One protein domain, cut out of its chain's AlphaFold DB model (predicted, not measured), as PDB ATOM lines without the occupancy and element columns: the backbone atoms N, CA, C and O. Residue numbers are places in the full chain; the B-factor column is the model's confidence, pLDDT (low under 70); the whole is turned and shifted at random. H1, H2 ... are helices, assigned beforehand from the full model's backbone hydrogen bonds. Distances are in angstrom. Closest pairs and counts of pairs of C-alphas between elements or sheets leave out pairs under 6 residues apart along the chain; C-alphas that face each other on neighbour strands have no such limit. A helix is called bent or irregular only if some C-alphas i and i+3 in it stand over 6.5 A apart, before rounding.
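AT A GLANCE: This is residues 259 to 333 of the 336 residues of the protein "Fn3_like domain-containing protein" of Firmicutes bacterium AM59-13 (UniProt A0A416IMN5). Two helical hairpins follow one another: H1 and H2 make one, H3 and H4 the other, and H4 packs with residues 323 to 328 on the beginning of H1, residues 266 to 268. The link from H1 to H2 lies at one end of the elongated whole and the last residues of H4 at the other. The printed part has 75 residues with four named helices, H1, H2, H3 and H4 in order, and no named strand; its class is all helix. It is compact, with a radius of gyration of the C-alphas of 13.0 A, and spans 45 by 24 by 15 A.

HOW THE PARTS SIT: H1, residues 266 to 282, touches H2, residues 291 to 302, in a hairpin at a shallow tilt of 17 degrees, opposite ways; their closest C-alphas, of Met 276 and Ser 297, are 6.0 A apart. H2 is close to but not clearly touching H3, residues 305 to 311, with the closest C-alphas, of Ile 300 and Val 308, at 6.2 A. H3 touches H4, residues 318 to 333, in a hairpin at a shallow tilt of 10 degrees, opposite ways; the closest C-alphas are those of Ile 305 and Ile 321, 6.6 A apart, and H4 uses residues 318 to 321 alone. H4 also touches H1, opposite ways at 38 degrees, only just a steep tilt; the closest C-alphas, of Pro 267 and Ile 324, are 5.5 A apart. The helix packing is only just mostly aligned, with 2 of 3 touching pairs at a shallow tilt. H1 and H3 are apart, as are H2 and H4. Every O i to N i+4 pair is within hydrogen-bond range in H1, H2 and H3, and 9 of 12 in H4.

IN THESE COORDINATES: H1 begins at C-alpha 266 (4.743, 55.286, -38.947) and is 24.6 A long; H2 is 15.5 A and H3 9.9 A. H4, 22.8 A, ends at C-alpha 333 (2.519, 67.381, -27.754); it has a kink of 32 degrees near residue 327 and is irregular, with C-alphas 328 and 331 at 7.2 A.

THE WHOLE: The C-alphas farthest apart, of Ser 285 and Lys 333, are 45.4 A apart. The printed part has no cut and no long link; H2 to H3 is tight. The model's pLDDT is under 70 at residues 331 to 333.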
ATOM      1  N   ARG A 259      -1.333  47.022 -33.693       88.44
ATOM      2  CA  ARG A 259      -2.570  47.400 -34.384       88.44
ATOM      3  C   ARG A 259      -3.152  48.704 -33.839       88.44
ATOM      4  O   ARG A 259      -3.466  49.582 -34.640       88.44
ATOM      5  N   GLN A 260      -3.202  48.873 -32.518       87.00
ATOM      6  CA  GLN A 260      -3.690  50.099 -31.874       87.00
ATOM      7  C   GLN A 260      -2.845  51.333 -32.237       87.00
ATOM      8  O   GLN A 260      -3.374  52.419 -32.467       87.00
ATOM      9  N   MET A 261      -1.523  51.175 -32.345       90.38
ATOM     10  CA  MET A 261      -0.606  52.290 -32.625       90.38
ATOM     11  C   MET A 261      -0.434  52.607 -34.120       90.38
ATOM     12  O   MET A 261       0.021  53.701 -34.471       90.38
ATOM     13  N   GLN A 262      -0.771  51.684 -35.028       90.12
ATOM     14  CA  GLN A 262      -0.610  51.853 -36.481       90.12
ATOM     15  C   GLN A 262      -1.245  53.130 -37.062       90.12
ATOM     16  O   GLN A 262      -0.605  53.742 -37.925       90.12
ATOM     17  N   PRO A 263      -2.446  53.579 -36.644       89.62
ATOM     18  CA  PRO A 263      -3.020  54.829 -37.145       89.62
ATOM     19  C   PRO A 263      -2.139  56.053 -36.837       89.62
ATOM     20  O   PRO A 263      -2.013  56.958 -37.664       89.62
ATOM     21  N   TYR A 264      -1.435  56.040 -35.701       90.88
ATOM     22  CA  TYR A 264      -0.717  57.198 -35.156       90.88
ATOM     23  C   TYR A 264       0.806  57.150 -35.366       90.88
ATOM     24  O   TYR A 264       1.462  58.189 -35.355       90.88
ATOM     25  N   SER A 265       1.382  55.970 -35.616       92.50
ATOM     26  CA  SER A 265       2.834  55.751 -35.657       92.50
ATOM     27  C   SER A 265       3.290  55.114 -36.974       92.50
ATOM     28  O   SER A 265       2.966  53.970 -37.298       92.50
ATOM     29  N   ALA A 266       4.098  55.843 -37.753       92.12
ATOM     30  CA  ALA A 266       4.743  55.286 -38.947       92.12
ATOM     31  C   ALA A 266       5.706  54.123 -38.618       92.12
ATOM     32  O   ALA A 266       5.683  53.124 -39.345       92.12
ATOM     33  N   PRO A 267       6.498  54.182 -37.523       91.44
ATOM     34  CA  PRO A 267       7.232  53.022 -37.025       91.44
ATOM     35  C   PRO A 267       6.339  51.808 -36.746       91.44
ATOM     36  O   PRO A 267       6.696  50.716 -37.184       91.44
ATOM     37  N   ALA A 268       5.172  51.983 -36.109       90.81
ATOM     38  CA  ALA A 268       4.235  50.876 -35.879       90.81
ATOM     39  C   ALA A 268       3.803  50.229 -37.204       90.81
ATOM     40  O   ALA A 268       3.957  49.024 -37.376       90.81
ATOM     41  N   ARG A 269       3.384  51.029 -38.200       93.38
ATOM     42  CA  ARG A 269       3.021  50.521 -39.542       93.38
ATOM     43  C   ARG A 269       4.145  49.740 -40.209       93.38
ATOM     44  O   ARG A 269       3.891  48.707 -40.828       93.38
ATOM     45  N   LYS A 270       5.384  50.224 -40.099       91.06
ATOM     46  CA  LYS A 270       6.554  49.534 -40.653       91.06
ATOM     47  C   LYS A 270       6.756  48.176 -39.982       91.06
ATOM     48  O   LYS A 270       6.900  47.177 -40.682       91.06
ATOM     49  N   TRP A 271       6.743  48.134 -38.653       88.75
ATOM     50  CA  TRP A 271       6.979  46.906 -37.894       88.75
ATOM     51  C   TRP A 271       5.868  45.877 -38.057       88.75
ATOM     52  O   TRP A 271       6.163  44.693 -38.184       88.75
ATOM     53  N   SER A 272       4.618  46.310 -38.187       89.44
ATOM     54  CA  SER A 272       3.513  45.410 -38.519       89.44
ATOM     55  C   SER A 272       3.681  44.761 -39.888       89.44
ATOM     56  O   SER A 272       3.494  43.557 -40.012       89.44
ATOM     57  N   ARG A 273       4.110  45.511 -40.913       90.25
ATOM     58  CA  ARG A 273       4.405  44.925 -42.234       90.25
ATOM     59  C   ARG A 273       5.552  43.917 -42.172       90.25
ATOM     60  O   ARG A 273       5.456  42.868 -42.797       90.25
ATOM     61  N   ILE A 274       6.611  44.222 -41.417       88.25
ATOM     62  CA  ILE A 274       7.749  43.309 -41.219       88.25
ATOM     63  C   ILE A 274       7.287  42.024 -40.530       88.25
ATOM     64  O   ILE A 274       7.590  40.938 -41.015       88.25
ATOM     65  N   GLY A 275       6.526  42.136 -39.440       86.44
ATOM     66  CA  GLY A 275       6.003  40.981 -38.713       86.44
ATOM     67  C   GLY A 275       5.081  40.115 -39.575       86.44
ATOM     68  O   GLY A 275       5.247  38.899 -39.619       86.44
ATOM     69  N   MET A 276       4.188  40.733 -40.352       88.38
ATOM     70  CA  MET A 276       3.324  40.012 -41.295       88.38
ATOM     71  C   MET A 276       4.115  39.302 -42.399       88.38
ATOM     72  O   MET A 276       3.784  38.178 -42.771       88.38
ATOM     73  N   LEU A 277       5.183  39.925 -42.909       87.31
ATOM     74  CA  LEU A 277       6.073  39.283 -43.873       87.31
ATOM     75  C   LEU A 277       6.816  38.098 -43.240       87.31
ATOM     76  O   LEU A 277       6.899  37.041 -43.856       87.31
ATOM     77  N   ALA A 278       7.304  38.239 -42.005       84.88
ATOM     78  CA  ALA A 278       7.965  37.159 -41.277       84.88
ATOM     79  C   ALA A 278       7.022  35.969 -41.035       84.88
ATOM     80  O   ALA A 278       7.397  34.833 -41.321       84.88
ATOM     81  N   ALA A 279       5.779  36.219 -40.604       85.62
ATOM     82  CA  ALA A 279       4.752  35.182 -40.487       85.62
ATOM     83  C   ALA A 279       4.501  34.492 -41.840       85.62
ATOM     84  O   ALA A 279       4.422  33.267 -41.911       85.62
ATOM     85  N   ARG A 280       4.453  35.257 -42.939       85.56
ATOM     86  CA  ARG A 280       4.280  34.687 -44.281       85.56
ATOM     87  C   ARG A 280       5.456  33.812 -44.712       85.56
ATOM     88  O   ARG A 280       5.225  32.814 -45.382       85.56
ATOM     89  N   VAL A 281       6.684  34.175 -44.351       87.50
ATOM     90  CA  VAL A 281       7.886  33.386 -44.658       87.50
ATOM     91  C   VAL A 281       7.926  32.102 -43.829       87.50
ATOM     92  O   VAL A 281       8.150  31.035 -44.392       87.50
ATOM     93  N   LEU A 282       7.660  32.183 -42.522       86.56
ATOM     94  CA  LEU A 282       7.639  31.016 -41.629       86.56
ATOM     95  C   LEU A 282       6.617  29.963 -42.074       86.56
ATOM     96  O   LEU A 282       6.888  28.770 -42.005       86.56
ATOM     97  N   TYR A 283       5.472  30.413 -42.586       88.62
ATOM     98  CA  TYR A 283       4.382  29.551 -43.034       88.62
ATOM     99  C   TYR A 283       4.138  29.655 -44.548       88.62
ATOM    100  O   TYR A 283       2.992  29.649 -45.003       88.62
ATOM    101  N   PHE A 284       5.202  29.772 -45.351       89.12
ATOM    102  CA  PHE A 284       5.096  30.038 -46.797       89.12
ATOM    103  C   PHE A 284       4.273  28.992 -47.565       89.12
ATOM    104  O   PHE A 284       3.651  29.320 -48.577       89.12
ATOM    105  N   SER A 285       4.256  27.750 -47.077       91.81
ATOM    106  CA  SER A 285       3.519  26.627 -47.659       91.81
ATOM    107  C   SER A 285       2.026  26.623 -47.320       91.81
ATOM    108  O   SER A 285       1.265  25.899 -47.960       91.81
ATOM    109  N   LYS A 286       1.584  27.424 -46.340       90.19
ATOM    110  CA  LYS A 286       0.198  27.445 -45.856       90.19
ATOM    111  C   LYS A 286      -0.588  28.623 -46.442       90.19
ATOM    112  O   LYS A 286      -0.009  29.678 -46.725       90.19
ATOM    113  N   PRO A 287      -1.906  28.497 -46.661       90.00
ATOM    114  CA  PRO A 287      -2.733  29.619 -47.097       90.00
ATOM    115  C   PRO A 287      -2.904  30.651 -45.967       90.00
ATOM    116  O   PRO A 287      -2.737  30.349 -44.792       90.00
ATOM    117  N   PHE A 288      -3.244  31.899 -46.302       79.12
ATOM    118  CA  PHE A 288      -3.333  32.984 -45.307       79.12
ATOM    119  C   PHE A 288      -4.476  32.811 -44.288       79.12
ATOM    120  O   PHE A 288      -4.448  33.379 -43.201       79.12
ATOM    121  N   ASN A 289      -5.507  32.044 -44.644       85.69
ATOM    122  CA  ASN A 289      -6.623  31.717 -43.759       85.69
ATOM    123  C   ASN A 289      -6.360  30.493 -42.870       85.69
ATOM    124  O   ASN A 289      -7.233  30.159 -42.070       85.69
ATOM    125  N   ASP A 290      -5.200  29.847 -43.004       91.75
ATOM    126  CA  ASP A 290      -4.804  28.730 -42.158       91.75
ATOM    127  C   ASP A 290      -4.772  29.160 -40.676       91.75
ATOM    128  O   ASP A 290      -4.277  30.256 -40.374       91.75
ATOM    129  N   PRO A 291      -5.312  28.350 -39.745       86.62
ATOM    130  CA  PRO A 291      -5.376  28.706 -38.331       86.62
ATOM    131  C   PRO A 291      -4.019  29.062 -37.718       86.62
ATOM    132  O   PRO A 291      -3.949  30.010 -36.938       86.62
ATOM    133  N   GLU A 292      -2.937  28.375 -38.094       87.25
ATOM    134  CA  GLU A 292      -1.603  28.652 -37.549       87.25
ATOM    135  C   GLU A 292      -1.058  29.986 -38.063       87.25
ATOM    136  O   GLU A 292      -0.512  30.786 -37.299       87.25
ATOM    137  N   VAL A 293      -1.276  30.272 -39.351       88.31
ATOM    138  CA  VAL A 293      -0.888  31.551 -39.963       88.31
ATOM    139  C   VAL A 293      -1.650  32.702 -39.318       88.31
ATOM    140  O   VAL A 293      -1.058  33.739 -39.007       88.31
ATOM    141  N   ARG A 294      -2.955  32.524 -39.091       87.38
ATOM    142  CA  ARG A 294      -3.801  33.514 -38.420       87.38
ATOM    143  C   ARG A 294      -3.389  33.728 -36.974       87.38
ATOM    144  O   ARG A 294      -3.268  34.877 -36.570       87.38
ATOM    145  N   MET A 295      -3.127  32.659 -36.229       86.12
ATOM    146  CA  MET A 295      -2.681  32.742 -34.839       86.12
ATOM    147  C   MET A 295      -1.365  33.517 -34.727       86.12
ATOM    148  O   MET A 295      -1.271  34.440 -33.923       86.12
ATOM    149  N   MET A 296      -0.380  33.215 -35.579       86.75
ATOM    150  CA  MET A 296       0.885  33.954 -35.605       86.75
ATOM    151  C   MET A 296       0.679  35.424 -35.986       86.75
ATOM    152  O   MET A 296       1.218  36.325 -35.346       86.75
ATOM    153  N   SER A 297      -0.112  35.678 -37.027       88.12
ATOM    154  CA  SER A 297      -0.346  37.030 -37.540       88.12
ATOM    155  C   SER A 297      -1.085  37.910 -36.530       88.12
ATOM    156  O   SER A 297      -0.661  39.033 -36.270       88.12
ATOM    157  N   GLU A 298      -2.166  37.403 -35.937       86.88
ATOM    158  CA  GLU A 298      -2.918  38.128 -34.909       86.88
ATOM    159  C   GLU A 298      -2.092  38.256 -33.623       86.88
ATOM    160  O   GLU A 298      -2.087  39.324 -33.025       86.88
ATOM    161  N   GLY A 299      -1.287  37.254 -33.249       85.88
ATOM    162  CA  GLY A 299      -0.359  37.356 -32.116       85.88
ATOM    163  C   GLY A 299       0.665  38.489 -32.267       85.88
ATOM    164  O   GLY A 299       0.941  39.204 -31.309       85.88
ATOM    165  N   ILE A 300       1.181  38.713 -33.480       87.00
ATOM    166  CA  ILE A 300       2.091  39.830 -33.786       87.00
ATOM    167  C   ILE A 300       1.373  41.185 -33.735       87.00
ATOM    168  O   ILE A 300       1.965  42.183 -33.322       87.00
ATOM    169  N   LEU A 301       0.140  41.255 -34.244       87.62
ATOM    170  CA  LEU A 301      -0.567  42.524 -34.429       87.62
ATOM    171  C   LEU A 301      -1.318  42.981 -33.178       87.62
ATOM    172  O   LEU A 301      -1.267  44.172 -32.871       87.62
ATOM    173  N   GLU A 302      -1.985  42.052 -32.498       85.12
ATOM    174  CA  GLU A 302      -2.829  42.280 -31.319       85.12
ATOM    175  C   GLU A 302      -2.076  42.067 -30.007       85.12
ATOM    176  O   GLU A 302      -2.446  42.634 -28.983       85.12
ATOM    177  N   GLY A 303      -0.993  41.285 -30.020       84.56
ATOM    178  CA  GLY A 303      -0.151  41.116 -28.844       84.56
ATOM    179  C   GLY A 303       0.424  42.451 -28.371       84.56
ATOM    180  O   GLY A 303       0.804  43.309 -29.176       84.56
ATOM    181  N   ASN A 304       0.529  42.618 -27.050       87.25
ATOM    182  CA  ASN A 304       1.239  43.764 -26.493       87.25
ATOM    183  C   ASN A 304       2.683  43.800 -27.024       87.25
ATOM    184  O   ASN A 304       3.339  42.762 -27.183       87.25
ATOM    185  N   ILE A 305       3.181  44.998 -27.339       88.12
ATOM    186  CA  ILE A 305       4.460  45.123 -28.045       88.12
ATOM    187  C   ILE A 305       5.655  44.625 -27.205       88.12
ATOM    188  O   ILE A 305       6.646  44.159 -27.771       88.12
ATOM    189  N   ASP A 306       5.540  44.636 -25.870       87.00
ATOM    190  CA  ASP A 306       6.494  43.996 -24.949       87.00
ATOM    191  C   ASP A 306       6.611  42.480 -25.180       87.00
ATOM    192  O   ASP A 306       7.714  41.942 -25.285       87.00
ATOM    193  N   SER A 307       5.483  41.776 -25.274       84.44
ATOM    194  CA  SER A 307       5.443  40.326 -25.478       84.44
ATOM    195  C   SER A 307       6.000  39.967 -26.848       84.44
ATOM    196  O   SER A 307       6.848  39.084 -26.950       84.44
ATOM    197  N   VAL A 308       5.627  40.721 -27.889       82.12
ATOM    198  CA  VAL A 308       6.188  40.544 -29.237       82.12
ATOM    199  C   VAL A 308       7.708  40.750 -29.226       82.12
ATOM    200  O   VAL A 308       8.442  39.985 -29.853       82.12
ATOM    201  N   CYS A 309       8.209  41.736 -28.472       84.88
ATOM    202  CA  CYS A 309       9.643  41.958 -28.293       84.88
ATOM    203  C   CYS A 309      10.330  40.744 -27.649       84.88
ATOM    204  O   CYS A 309      11.336  40.262 -28.175       84.88
ATOM    205  N   ASN A 310       9.766  40.212 -26.564       84.75
ATOM    206  CA  ASN A 310      10.313  39.053 -25.853       84.75
ATOM    207  C   ASN A 310      10.276  37.771 -26.702       84.75
ATOM    208  O   ASN A 310      11.234  37.003 -26.703       84.75
ATOM    209  N   GLN A 311       9.211  37.567 -27.478       82.62
ATOM    210  CA  GLN A 311       9.050  36.412 -28.367       82.62
ATOM    211  C   GLN A 311       9.901  36.505 -29.640       82.62
ATOM    212  O   GLN A 311      10.112  35.506 -30.321       82.62
ATOM    213  N   SER A 312      10.438  37.685 -29.963       80.38
ATOM    214  CA  SER A 312      11.248  37.896 -31.167       80.38
ATOM    215  C   SER A 312      12.653  37.281 -31.109       80.38
ATOM    216  O   SER A 312      13.421  37.450 -32.054       80.38
ATOM    217  N   GLY A 313      13.041  36.640 -30.000       80.00
ATOM    218  CA  GLY A 313      14.391  36.088 -29.833       80.00
ATOM    219  C   GLY A 313      15.496  37.153 -29.916       80.00
ATOM    220  O   GLY A 313      16.604  36.861 -30.355       80.00
ATOM    221  N   GLY A 314      15.187  38.405 -29.554       80.69
ATOM    222  CA  GLY A 314      16.125  39.535 -29.588       80.69
ATOM    223  C   GLY A 314      16.198  40.295 -30.918       80.69
ATOM    224  O   GLY A 314      16.955  41.264 -31.017       80.69
ATOM    225  N   MET A 315      15.404  39.919 -31.930       80.44
ATOM    226  CA  MET A 315      15.315  40.667 -33.195       80.44
ATOM    227  C   MET A 315      14.746  42.080 -33.000       80.44
ATOM    228  O   MET A 315      15.141  43.018 -33.697       80.44
ATOM    229  N   ILE A 316      13.829  42.249 -32.046       83.94
ATOM    230  CA  ILE A 316      13.267  43.541 -31.656       83.94
ATOM    231  C   ILE A 316      13.910  43.947 -30.330       83.94
ATOM    232  O   ILE A 316      13.907  43.190 -29.367       83.94
ATOM    233  N   LYS A 317      14.491  45.151 -30.279       88.62
ATOM    234  CA  LYS A 317      15.106  45.700 -29.058       88.62
ATOM    235  C   LYS A 317      14.097  46.534 -28.272       88.62
ATOM    236  O   LYS A 317      13.296  47.241 -28.882       88.62
ATOM    237  N   GLN A 318      14.242  46.601 -26.945       87.06
ATOM    238  CA  GLN A 318      13.410  47.468 -26.093       87.06
ATOM    239  C   GLN A 318      13.452  48.957 -26.505       87.06
ATOM    240  O   GLN A 318      12.449  49.663 -26.505       87.06
ATOM    241  N   SER A 319      14.600  49.447 -26.981       89.19
ATOM    242  CA  SER A 319      14.700  50.816 -27.512       89.19
ATOM    243  C   SER A 319      13.867  51.041 -28.780       89.19
ATOM    244  O   SER A 319      13.491  52.168 -29.090       89.19
ATOM    245  N   THR A 320      13.574  49.978 -29.531       89.50
ATOM    246  CA  THR A 320      12.735  50.043 -30.731       89.50
ATOM    247  C   THR A 320      11.265  50.155 -30.358       89.50
ATOM    248  O   THR A 320      10.579  51.004 -30.924       89.50
ATOM    249  N   ILE A 321      10.797  49.366 -29.386       90.25
ATOM    250  CA  ILE A 321       9.409  49.453 -28.912       90.25
ATOM    251  C   ILE A 321       9.138  50.809 -28.256       90.25
ATOM    252  O   ILE A 321       8.126  51.430 -28.572       90.25
ATOM    253  N   GLN A 322      10.091  51.351 -27.486       91.88
ATOM    254  CA  GLN A 322       9.943  52.679 -26.891       91.88
ATOM    255  C   GLN A 322       9.794  53.763 -27.966       91.88
ATOM    256  O   GLN A 322       8.899  54.594 -27.889       91.88
ATOM    257  N   ARG A 323      10.585  53.704 -29.048       91.81
ATOM    258  CA  ARG A 323      10.437  54.637 -30.182       91.81
ATOM    259  C   ARG A 323       9.082  54.526 -30.877       91.81
ATOM    260  O   ARG A 323       8.597  55.525 -31.409       91.81
ATOM    261  N   ILE A 324       8.501  53.327 -30.938       92.19
ATOM    262  CA  ILE A 324       7.175  53.115 -31.530       92.19
ATOM    263  C   ILE A 324       6.110  53.802 -30.673       92.19
ATOM    264  O   ILE A 324       5.310  54.552 -31.239       92.19
ATOM    265  N   VAL A 325       6.165  53.607 -29.351       92.69
ATOM    266  CA  VAL A 325       5.280  54.241 -28.360       92.69
ATOM    267  C   VAL A 325       5.440  55.762 -28.382       92.69
ATOM    268  O   VAL A 325       4.469  56.484 -28.603       92.69
ATOM    269  N   ASP A 326       6.673  56.265 -28.277       93.44
ATOM    270  CA  ASP A 326       6.964  57.700 -28.326       93.44
ATOM    271  C   ASP A 326       6.425  58.320 -29.620       93.44
ATOM    272  O   ASP A 326       5.828  59.394 -29.603       93.44
ATOM    273  N   SER A 327       6.607  57.643 -30.760       93.50
ATOM    274  CA  SER A 327       6.076  58.103 -32.043       93.50
ATOM    275  C   SER A 327       4.551  58.089 -32.095       93.50
ATOM    276  O   SER A 327       3.996  58.967 -32.751       93.50
ATOM    277  N   ALA A 328       3.884  57.120 -31.465       91.62
ATOM    278  CA  ALA A 328       2.424  57.069 -31.393       91.62
ATOM    279  C   ALA A 328       1.870  58.213 -30.528       91.62
ATOM    280  O   ALA A 328       0.850  58.805 -30.870       91.62
ATOM    281  N   ASN A 329       2.600  58.596 -29.476       93.56
ATOM    282  CA  ASN A 329       2.223  59.671 -28.557       93.56
ATOM    283  C   ASN A 329       2.573  61.089 -29.045       93.56
ATOM    284  O   ASN A 329       2.076  62.067 -28.491       93.56
ATOM    285  N   ARG A 330       3.397  61.246 -30.095       84.31
ATOM    286  CA  ARG A 330       3.883  62.566 -30.559       84.31
ATOM    287  C   ARG A 330       2.788  63.566 -30.939       84.31
ATOM    288  O   ARG A 330       3.024  64.759 -30.783       84.31
ATOM    289  N   ARG A 331       1.621  63.127 -31.429       62.28
ATOM    290  CA  ARG A 331       0.543  64.052 -31.838       62.28
ATOM    291  C   ARG A 331      -0.086  64.828 -30.673       62.28
ATOM    292  O   ARG A 331      -0.564  65.923 -30.917       62.28
ATOM    293  N   ALA A 332       0.004  64.344 -29.435       54.75
ATOM    294  CA  ALA A 332      -0.529  65.053 -28.267       54.75
ATOM    295  C   ALA A 332       0.332  66.236 -27.795       54.75
ATOM    296  O   ALA A 332      -0.148  67.093 -27.066       54.75
ATOM    297  N   LYS A 333       1.605  66.315 -28.206       48.41
ATOM    298  CA  LYS A 333       2.519  67.381 -27.754       48.41
ATOM    299  C   LYS A 333       2.352  68.721 -28.482       48.41
ATOM    300  O   LYS A 333       3.001  69.678 -28.087       48.41
TER     301      LYS A 333